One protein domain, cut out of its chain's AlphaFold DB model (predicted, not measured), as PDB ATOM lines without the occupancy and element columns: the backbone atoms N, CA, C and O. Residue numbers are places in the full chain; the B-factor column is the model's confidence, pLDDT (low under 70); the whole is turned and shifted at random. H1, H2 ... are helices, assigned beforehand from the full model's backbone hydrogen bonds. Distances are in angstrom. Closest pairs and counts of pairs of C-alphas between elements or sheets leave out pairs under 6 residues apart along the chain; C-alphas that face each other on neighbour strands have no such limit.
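What this domain is: This is residues 153 to 219 of the 264 residues of an uncharacterized protein of Sorangium cellulosum (UniProt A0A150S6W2). With little regular structure, the domain is a small helical hairpin, H2 and H3 side by side, with the short H1 near H3 and long loops making up much of the rest. The printed part has 67 residues, with three named helices in the order H1, H2, H3 and no named strand; it is all helix by class, yet the helices hold only 25 residues. It is compact, with a radius of gyration of the C-alphas of 11.0 A, rounded, and spans 25 by 25 by 16 A.

How they stand to each other: H2, residues 167 to 177, touches H3, residues 199 to 207, at a shallow tilt of 25 degrees, opposite ways, a helical hairpin; the closest C-alphas, of Gln 169 and Leu 206, are 6.1 A apart. H1, residues 153 to 157, only just touches H3, with 3 pairs of C-alphas within 8 A, the closest those of Ile 156 and Cys 203 at 6.2 A. H1 and H2 are apart. In H1, H2 and H3 every O i to N i+4 pair is within hydrogen-bond range.

Where its parts are: H2 measures 15.2 A from C-alpha 167 at (-11.144, 64.116, -101.982) to C-alpha 177, H3 11.6 A to C-alpha 207 at (-14.210, 53.839, -99.754), and H1 6.3 A.

The domain as a whole: The C-alphas farthest apart, of Ala 164 and Asn 191, are 30.7 A apart. The printed part has no cut. The link from H2 to H3, 21 residues, is long. Residues 161 to 165 have pLDDT under 70.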
ATOM      1  N   ALA A 153      -5.109  47.643 -94.558       97.62
ATOM      2  CA  ALA A 153      -4.001  48.574 -94.760       97.62
ATOM      3  C   ALA A 153      -3.484  48.541 -96.212       97.62
ATOM      4  O   ALA A 153      -3.126  49.578 -96.778       97.62
ATOM      5  N   TRP A 154      -3.495  47.368 -96.854       98.31
ATOM      6  CA  TRP A 154      -3.132  47.233 -98.267       98.31
ATOM      7  C   TRP A 154      -4.207  47.793 -99.197       98.31
ATOM      8  O   TRP A 154      -3.873  48.387-100.222       98.31
ATOM      9  N   VAL A 155      -5.483  47.656 -98.830       97.38
ATOM     10  CA  VAL A 155      -6.597  48.271 -99.565       97.38
ATOM     11  C   VAL A 155      -6.462  49.795 -99.541       97.38
ATOM     12  O   VAL A 155      -6.469  50.434-100.592       97.38
ATOM     13  N   ILE A 156      -6.265  50.380 -98.357       96.00
ATOM     14  CA  ILE A 156      -6.146  51.834 -98.164       96.00
ATOM     15  C   ILE A 156      -4.943  52.412 -98.907       96.00
ATOM     16  O   ILE A 156      -5.053  53.501 -99.470       96.00
ATOM     17  N   ALA A 157      -3.824  51.683 -98.981       97.12
ATOM     18  CA  ALA A 157      -2.659  52.092 -99.769       97.12
ATOM     19  C   ALA A 157      -3.001  52.349-101.252       97.12
ATOM     20  O   ALA A 157      -2.331  53.137-101.927       97.12
ATOM     21  N   GLY A 158      -4.048  51.683-101.749       94.94
ATOM     22  CA  GLY A 158      -4.596  51.830-103.091       94.94
ATOM     23  C   GLY A 158      -5.708  52.857-103.239       94.94
ATOM     24  O   GLY A 158      -6.172  53.063-104.363       94.94
ATOM     25  N   GLY A 159      -6.135  53.490-102.146       88.94
ATOM     26  CA  GLY A 159      -7.163  54.520-102.156       88.94
ATOM     27  C   GLY A 159      -6.761  55.686-103.057       88.94
ATOM     28  O   GLY A 159      -5.641  56.192-102.984       88.94
ATOM     29  N   ARG A 160      -7.685  56.122-103.919       78.06
ATOM     30  CA  ARG A 160      -7.465  57.222-104.869       78.06
ATOM     31  C   ARG A 160      -8.278  58.457-104.476       78.06
ATOM     32  O   ARG A 160      -9.329  58.701-105.069       78.06
ATOM     33  N   PRO A 161      -7.810  59.264-103.507       63.56
ATOM     34  CA  PRO A 161      -8.549  60.440-103.055       63.56
ATOM     35  C   PRO A 161      -8.700  61.522-104.131       63.56
ATOM     36  O   PRO A 161      -9.584  62.355-104.027       63.56
ATOM     37  N   TRP A 162      -7.900  61.485-105.203       55.38
ATOM     38  CA  TRP A 162      -7.914  62.489-106.274       55.38
ATOM     39  C   TRP A 162      -9.046  62.324-107.305       55.38
ATOM     40  O   TRP A 162      -9.098  63.072-108.283       55.38
ATOM     41  N   LEU A 163      -9.950  61.358-107.123       61.31
ATOM     42  CA  LEU A 163     -11.244  61.361-107.808       61.31
ATOM     43  C   LEU A 163     -12.160  62.356-107.080       61.31
ATOM     44  O   LEU A 163     -12.237  62.327-105.856       61.31
ATOM     45  N   ALA A 164     -12.820  63.256-107.819       58.44
ATOM     46  CA  ALA A 164     -13.470  64.454-107.263       58.44
ATOM     47  C   ALA A 164     -14.435  64.177-106.094       58.44
ATOM     48  O   ALA A 164     -14.499  64.969-105.156       58.44
ATOM     49  N   ASP A 165     -15.116  63.032-106.114       63.34
ATOM     50  CA  ASP A 165     -16.084  62.642-105.086       63.34
ATOM     51  C   ASP A 165     -15.420  62.106-103.798       63.34
ATOM     52  O   ASP A 165     -16.041  62.094-102.739       63.34
ATOM     53  N   ALA A 166     -14.144  61.702-103.858       75.06
ATOM     54  CA  ALA A 166     -13.405  61.078-102.755       75.06
ATOM     55  C   ALA A 166     -12.469  62.043-101.996       75.06
ATOM     56  O   ALA A 166     -12.046  61.738-100.877       75.06
ATOM     57  N   GLN A 167     -12.150  63.215-102.562       84.50
ATOM     58  CA  GLN A 167     -11.144  64.116-101.982       84.50
ATOM     59  C   GLN A 167     -11.597  64.742-100.656       84.50
ATOM     60  O   GLN A 167     -10.807  64.831 -99.719       84.50
ATOM     61  N   ALA A 168     -12.866  65.151-100.551       87.25
ATOM     62  CA  ALA A 168     -13.394  65.754 -99.326       87.25
ATOM     63  C   ALA A 168     -13.364  64.762 -98.152       87.25
ATOM     64  O   ALA A 168     -12.889  65.094 -97.067       87.25
ATOM     65  N   GLN A 169     -13.791  63.525 -98.407       87.94
ATOM     66  CA  GLN A 169     -13.794  62.447 -97.424       87.94
ATOM     67  C   GLN A 169     -12.370  62.101 -96.965       87.94
ATOM     68  O   GLN A 169     -12.114  61.925 -95.775       87.94
ATOM     69  N   HIS A 170     -11.412  62.073 -97.896       91.19
ATOM     70  CA  HIS A 170     -10.000  61.873 -97.572       91.19
ATOM     71  C   HIS A 170      -9.419  62.998 -96.714       91.19
ATOM     72  O   HIS A 170      -8.746  62.721 -95.720       91.19
ATOM     73  N   ASP A 171      -9.716  64.256 -97.039       91.62
ATOM     74  CA  ASP A 171      -9.256  65.407 -96.260       91.62
ATOM     75  C   ASP A 171      -9.835  65.403 -94.835       91.62
ATOM     76  O   ASP A 171      -9.141  65.763 -93.874       91.62
ATOM     77  N   GLU A 172     -11.098  65.004 -94.679       92.31
ATOM     78  CA  GLU A 172     -11.749  64.832 -93.376       92.31
ATOM     79  C   GLU A 172     -11.094  63.720 -92.557       92.31
ATOM     80  O   GLU A 172     -10.706  63.945 -91.404       92.31
ATOM     81  N   GLU A 173     -10.880  62.555 -93.161       94.19
ATOM     82  CA  GLU A 173     -10.229  61.423 -92.506       94.19
ATOM     83  C   GLU A 173      -8.783  61.745 -92.120       94.19
ATOM     84  O   GLU A 173      -8.364  61.482 -90.989       94.19
ATOM     85  N   ARG A 174      -8.040  62.440 -92.985       95.56
ATOM     86  CA  ARG A 174      -6.688  62.912 -92.681       95.56
ATOM     87  C   ARG A 174      -6.666  63.844 -91.468       95.56
ATOM     88  O   ARG A 174      -5.799  63.710 -90.599       95.56
ATOM     89  N   LYS A 175      -7.617  64.781 -91.374       95.50
ATOM     90  CA  LYS A 175      -7.758  65.673 -90.206       95.50
ATOM     91  C   LYS A 175      -8.102  64.884 -88.942       95.50
ATOM     92  O   LYS A 175      -7.496  65.116 -87.896       95.50
ATOM     93  N   ARG A 176      -9.040  63.938 -89.032       96.06
ATOM     94  CA  ARG A 176      -9.500  63.099 -87.913       96.06
ATOM     95  C   ARG A 176      -8.379  62.211 -87.358       96.06
ATOM     96  O   ARG A 176      -8.205  62.080 -86.136       96.06
ATOM     97  N   LEU A 177      -7.603  61.602 -88.248       96.81
ATOM     98  CA  LEU A 177      -6.507  60.698 -87.911       96.81
ATOM     99  C   LEU A 177      -5.256  61.455 -87.448       96.81
ATOM    100  O   LEU A 177      -4.588  61.013 -86.509       96.81
ATOM    101  N   GLY A 178      -4.990  62.629 -88.027       97.56
ATOM    102  CA  GLY A 178      -3.755  63.391 -87.822       97.56
ATOM    103  C   GLY A 178      -2.599  62.904 -88.704       97.56
ATOM    104  O   GLY A 178      -1.441  63.233 -88.443       97.56
ATOM    105  N   PHE A 179      -2.902  62.094 -89.717       97.38
ATOM    106  CA  PHE A 179      -1.982  61.587 -90.730       97.38
ATOM    107  C   PHE A 179      -2.759  61.185 -91.980       97.38
ATOM    108  O   PHE A 179      -3.982  61.097 -91.934       97.38
ATOM    109  N   ASP A 180      -2.062  60.980 -93.093       96.38
ATOM    110  CA  ASP A 180      -2.682  60.511 -94.329       96.38
ATOM    111  C   ASP A 180      -2.711  58.973 -94.347       96.38
ATOM    112  O   ASP A 180      -1.644  58.362 -94.449       96.38
ATOM    113  N   PRO A 181      -3.891  58.339 -94.237       96.31
ATOM    114  CA  PRO A 181      -3.992  56.886 -94.170       96.31
ATOM    115  C   PRO A 181      -3.556  56.193 -95.465       96.31
ATOM    116  O   PRO A 181      -3.074  55.071 -95.394       96.31
ATOM    117  N   VAL A 182      -3.655  56.853 -96.627       95.88
ATOM    118  CA  VAL A 182      -3.256  56.270 -97.920       95.88
ATOM    119  C   VAL A 182      -1.740  56.139 -98.011       95.88
ATOM    120  O   VAL A 182      -1.238  55.140 -98.508       95.88
ATOM    121  N   THR A 183      -0.997  57.137 -97.531       96.88
ATOM    122  CA  THR A 183       0.475  57.150 -97.618       96.88
ATOM    123  C   THR A 183       1.175  56.630 -96.365       96.88
ATOM    124  O   THR A 183       2.390  56.438 -96.399       96.88
ATOM    125  N   GLN A 184       0.431  56.429 -95.271       97.88
ATOM    126  CA  GLN A 184       0.917  55.869 -94.005       97.88
ATOM    127  C   GLN A 184      -0.051  54.807 -93.432       97.88
ATOM    128  O   GLN A 184      -0.513  54.947 -92.290       97.88
ATOM    129  N   PRO A 185      -0.421  53.769 -94.207       97.50
ATOM    130  CA  PRO A 185      -1.375  52.747 -93.773       97.50
ATOM    131  C   PRO A 185      -0.863  51.902 -92.594       97.50
ATOM    132  O   PRO A 185      -1.663  51.403 -91.808       97.50
ATOM    133  N   GLU A 186       0.454  51.811 -92.388       97.75
ATOM    134  CA  GLU A 186       1.074  51.128 -91.243       97.75
ATOM    135  C   GLU A 186       0.679  51.734 -89.887       97.75
ATOM    136  O   GLU A 186       0.756  51.085 -88.851       97.75
ATOM    137  N   ARG A 187       0.241  52.999 -89.874       97.50
ATOM    138  CA  ARG A 187      -0.140  53.710 -88.644       97.50
ATOM    139  C   ARG A 187      -1.558  53.406 -88.174       97.50
ATOM    140  O   ARG A 187      -1.964  53.921 -87.120       97.50
ATOM    141  N   LEU A 188      -2.316  52.647 -88.963       96.88
ATOM    142  CA  LEU A 188      -3.637  52.157 -88.597       96.88
ATOM    143  C   LEU A 188      -3.528  51.170 -87.424       96.88
ATOM    144  O   LEU A 188      -2.441  50.847 -86.945       96.88
ATOM    145  N   SER A 189      -4.660  50.724 -86.897       94.06
ATOM    146  CA  SER A 189      -4.707  49.724 -85.831       94.06
ATOM    147  C   SER A 189      -5.594  48.564 -86.240       94.06
ATOM    148  O   SER A 189      -6.671  48.812 -86.772       94.06
ATOM    149  N   ALA A 190      -5.179  47.343 -85.912       88.50
ATOM    150  CA  ALA A 190      -6.000  46.155 -86.099       88.50
ATOM    151  C   ALA A 190      -6.944  45.912 -84.920       88.50
ATOM    152  O   ALA A 190      -6.602  46.226 -83.771       88.50
ATOM    153  N   ASN A 191      -8.102  45.308 -85.204       76.25
ATOM    154  CA  ASN A 191      -8.994  44.690 -84.216       76.25
ATOM    155  C   ASN A 191      -9.369  45.584 -83.011       76.25
ATOM    156  O   ASN A 191      -9.520  45.116 -81.875       76.25
ATOM    157  N   ARG A 192      -9.532  46.896 -83.234       80.12
ATOM    158  CA  ARG A 192      -9.885  47.867 -82.183       80.12
ATOM    159  C   ARG A 192     -11.002  48.790 -82.668       80.12
ATOM    160  O   ARG A 192     -10.735  49.963 -82.909       80.12
ATOM    161  N   PRO A 193     -12.271  48.339 -82.665       74.50
ATOM    162  CA  PRO A 193     -13.393  49.108 -83.221       74.50
ATOM    163  C   PRO A 193     -13.602  50.500 -82.594       74.50
ATOM    164  O   PRO A 193     -14.232  51.382 -83.181       74.50
ATOM    165  N   THR A 194     -13.102  50.706 -81.372       84.25
ATOM    166  CA  THR A 194     -13.157  51.991 -80.660       84.25
ATOM    167  C   THR A 194     -11.941  52.886 -80.916       84.25
ATOM    168  O   THR A 194     -12.016  54.084 -80.630       84.25
ATOM    169  N   ASP A 195     -10.837  52.355 -81.458       90.75
ATOM    170  CA  ASP A 195      -9.700  53.159 -81.902       90.75
ATOM    171  C   ASP A 195     -10.112  53.910 -83.166       90.75
ATOM    172  O   ASP A 195     -10.665  53.371 -84.125       90.75
ATOM    173  N   LYS A 196      -9.826  55.207 -83.185       92.75
ATOM    174  CA  LYS A 196     -10.097  56.047 -84.346       92.75
ATOM    175  C   LYS A 196      -9.304  55.593 -85.584       92.75
ATOM    176  O   LYS A 196      -9.657  56.025 -86.679       92.75
ATOM    177  N   ARG A 197      -8.244  54.798 -85.398       95.25
ATOM    178  CA  ARG A 197      -7.331  54.275 -86.425       95.25
ATOM    179  C   ARG A 197      -7.670  52.861 -86.905       95.25
ATOM    180  O   ARG A 197      -6.893  52.325 -87.684       95.25
ATOM    181  N   ASP A 198      -8.769  52.271 -86.439       95.75
ATOM    182  CA  ASP A 198      -9.260  50.967 -86.903       95.75
ATOM    183  C   ASP A 198      -9.279  50.907 -88.439       95.75
ATOM    184  O   ASP A 198      -9.915  51.761 -89.070       95.75
ATOM    185  N   ALA A 199      -8.518  49.983 -89.043       94.75
ATOM    186  CA  ALA A 199      -8.268  50.043 -90.484       94.75
ATOM    187  C   ALA A 199      -9.546  49.743 -91.269       94.75
ATOM    188  O   ALA A 199      -9.849  50.468 -92.216       94.75
ATOM    189  N   LYS A 200     -10.367  48.792 -90.808       92.81
ATOM    190  CA  LYS A 200     -11.701  48.549 -91.372       92.81
ATOM    191  C   LYS A 200     -12.594  49.786 -91.359       92.81
ATOM    192  O   LYS A 200     -13.152  50.152 -92.393       92.81
ATOM    193  N   ARG A 201     -12.701  50.480 -90.226       93.19
ATOM    194  CA  ARG A 201     -13.480  51.723 -90.142       93.19
ATOM    195  C   ARG A 201     -12.935  52.809 -91.067       93.19
ATOM    196  O   ARG A 201     -13.719  53.563 -91.639       93.19
ATOM    197  N   VAL A 202     -11.614  52.927 -91.193       93.88
ATOM    198  CA  VAL A 202     -10.990  53.900 -92.102       93.88
ATOM    199  C   VAL A 202     -11.250  53.528 -93.566       93.88
ATOM    200  O   VAL A 202     -11.598  54.413 -94.344       93.88
ATOM    201  N   CYS A 203     -11.176  52.245 -93.934       92.25
ATOM    202  CA  CYS A 203     -11.599  51.744 -95.245       92.25
ATOM    203  C   CYS A 203     -13.043  52.144 -95.538       92.25
ATOM    204  O   CYS A 203     -13.310  52.760 -96.563       92.25
ATOM    205  N   GLU A 204     -13.970  51.844 -94.624       92.00
ATOM    206  CA  GLU A 204     -15.391  52.154 -94.806       92.00
ATOM    207  C   GLU A 204     -15.652  53.659 -94.890       92.00
ATOM    208  O   GLU A 204     -16.482  54.102 -95.683       92.00
ATOM    209  N   ALA A 205     -14.916  54.462 -94.117       90.94
ATOM    210  CA  ALA A 205     -15.017  55.912 -94.171       90.94
ATOM    211  C   ALA A 205     -14.513  56.481 -95.502       90.94
ATOM    212  O   ALA A 205     -15.109  57.432 -95.991       90.94
ATOM    213  N   LEU A 206     -13.440  55.936 -96.083       90.00
ATOM    214  CA  LEU A 206     -12.832  56.451 -97.317       90.00
ATOM    215  C   LEU A 206     -13.471  55.898 -98.592       90.00
ATOM    216  O   LEU A 206     -13.560  56.604 -99.593       90.00
ATOM    217  N   LEU A 207     -13.852  54.624 -98.571       88.62
ATOM    218  CA  LEU A 207     -14.210  53.839 -99.754       88.62
ATOM    219  C   LEU A 207     -15.680  53.401 -99.739       88.62
ATOM    220  O   LEU A 207     -16.150  52.793-100.698       88.62
ATOM    221  N   GLY A 208     -16.407  53.700 -98.659       88.50
ATOM    222  CA  GLY A 208     -17.737  53.162 -98.410       88.50
ATOM    223  C   GLY A 208     -17.697  51.715 -97.917       88.50
ATOM    224  O   GLY A 208     -16.638  51.096 -97.781       88.50
ATOM    225  N   ALA A 209     -18.878  51.164 -97.636       88.62
ATOM    226  CA  ALA A 209     -19.011  49.767 -97.238       88.62
ATOM    227  C   ALA A 209     -18.409  48.837 -98.307       88.62
ATOM    228  O   ALA A 209     -18.627  49.037 -99.498       88.62
ATOM    229  N   HIS A 210     -17.695  47.801 -97.867       82.88
ATOM    230  CA  HIS A 210     -17.016  46.832 -98.736       82.88
ATOM    231  C   HIS A 210     -17.952  46.116 -99.725       82.88
ATOM    232  O   HIS A 210     -17.510  45.720-100.803       82.88
ATOM    233  N   GLY A 211     -19.236  45.982 -99.379       84.38
ATOM    234  CA  GLY A 211     -20.209  45.221-100.161       84.38
ATOM    235  C   GLY A 211     -19.955  43.715-100.092       84.38
ATOM    236  O   GLY A 211     -19.112  43.242 -99.326       84.38
ATOM    237  N   ASP A 212     -20.688  42.956-100.900       82.38
ATOM    238  CA  ASP A 212     -20.482  41.514-100.993       82.38
ATOM    239  C   ASP A 212     -19.095  41.228-101.578       82.38
ATOM    240  O   ASP A 212     -18.657  41.873-102.530       82.38
ATOM    241  N   ALA A 213     -18.373  40.287-100.967       83.38
ATOM    242  CA  ALA A 213     -17.044  39.863-101.405       83.38
ATOM    243  C   ALA A 213     -16.046  41.018-101.679       83.38
ATOM    244  O   ALA A 213     -15.146  40.861-102.505       83.38
ATOM    245  N   TYR A 214     -16.163  42.154-100.980       90.75
ATOM    246  CA  TYR A 214     -15.265  43.314-101.102       90.75
ATOM    247  C   TYR A 214     -15.266  44.019-102.473       90.75
ATOM    248  O   TYR A 214     -14.318  44.744-102.785       90.75
ATOM    249  N   GLU A 215     -16.319  43.850-103.281       86.31
ATOM    250  CA  GLU A 215     -16.456  44.442-104.625       86.31
ATOM    251  C   GLU A 215     -16.174  45.951-104.665       86.31
ATOM    252  O   GLU A 215     -15.494  46.440-105.572       86.31
ATOM    253  N   ALA A 216     -16.645  46.696-103.659       86.69
ATOM    254  CA  ALA A 216     -16.470  48.147-103.602       86.69
ATOM    255  C   ALA A 216     -15.000  48.564-103.435       86.69
ATOM    256  O   ALA A 216     -14.611  49.666-103.824       86.69
ATOM    257  N   TRP A 217     -14.173  47.689-102.862       93.19
ATOM    258  CA  TRP A 217     -12.775  47.976-102.560       93.19
ATOM    259  C   TRP A 217     -11.810  47.450-103.630       93.19
ATOM    260  O   TRP A 217     -10.685  47.944-103.698       93.19
ATOM    261  N   GLU A 218     -12.232  46.518-104.500       93.12
ATOM    262  CA  GLU A 218     -11.336  45.807-105.433       93.12
ATOM    263  C   GLU A 218     -10.506  46.730-106.322       93.12
ATOM    264  O   GLU A 218      -9.327  46.469-106.574       93.12
ATOM    265  N   ARG A 219     -11.082  47.857-106.751       92.06
ATOM    266  CA  ARG A 219     -10.374  48.837-107.588       92.06
ATOM    267  C   ARG A 219      -9.098  49.357-106.931       92.06
ATOM    268  O   ARG A 219      -8.132  49.647-107.637       92.06
TER     269      ARG A 219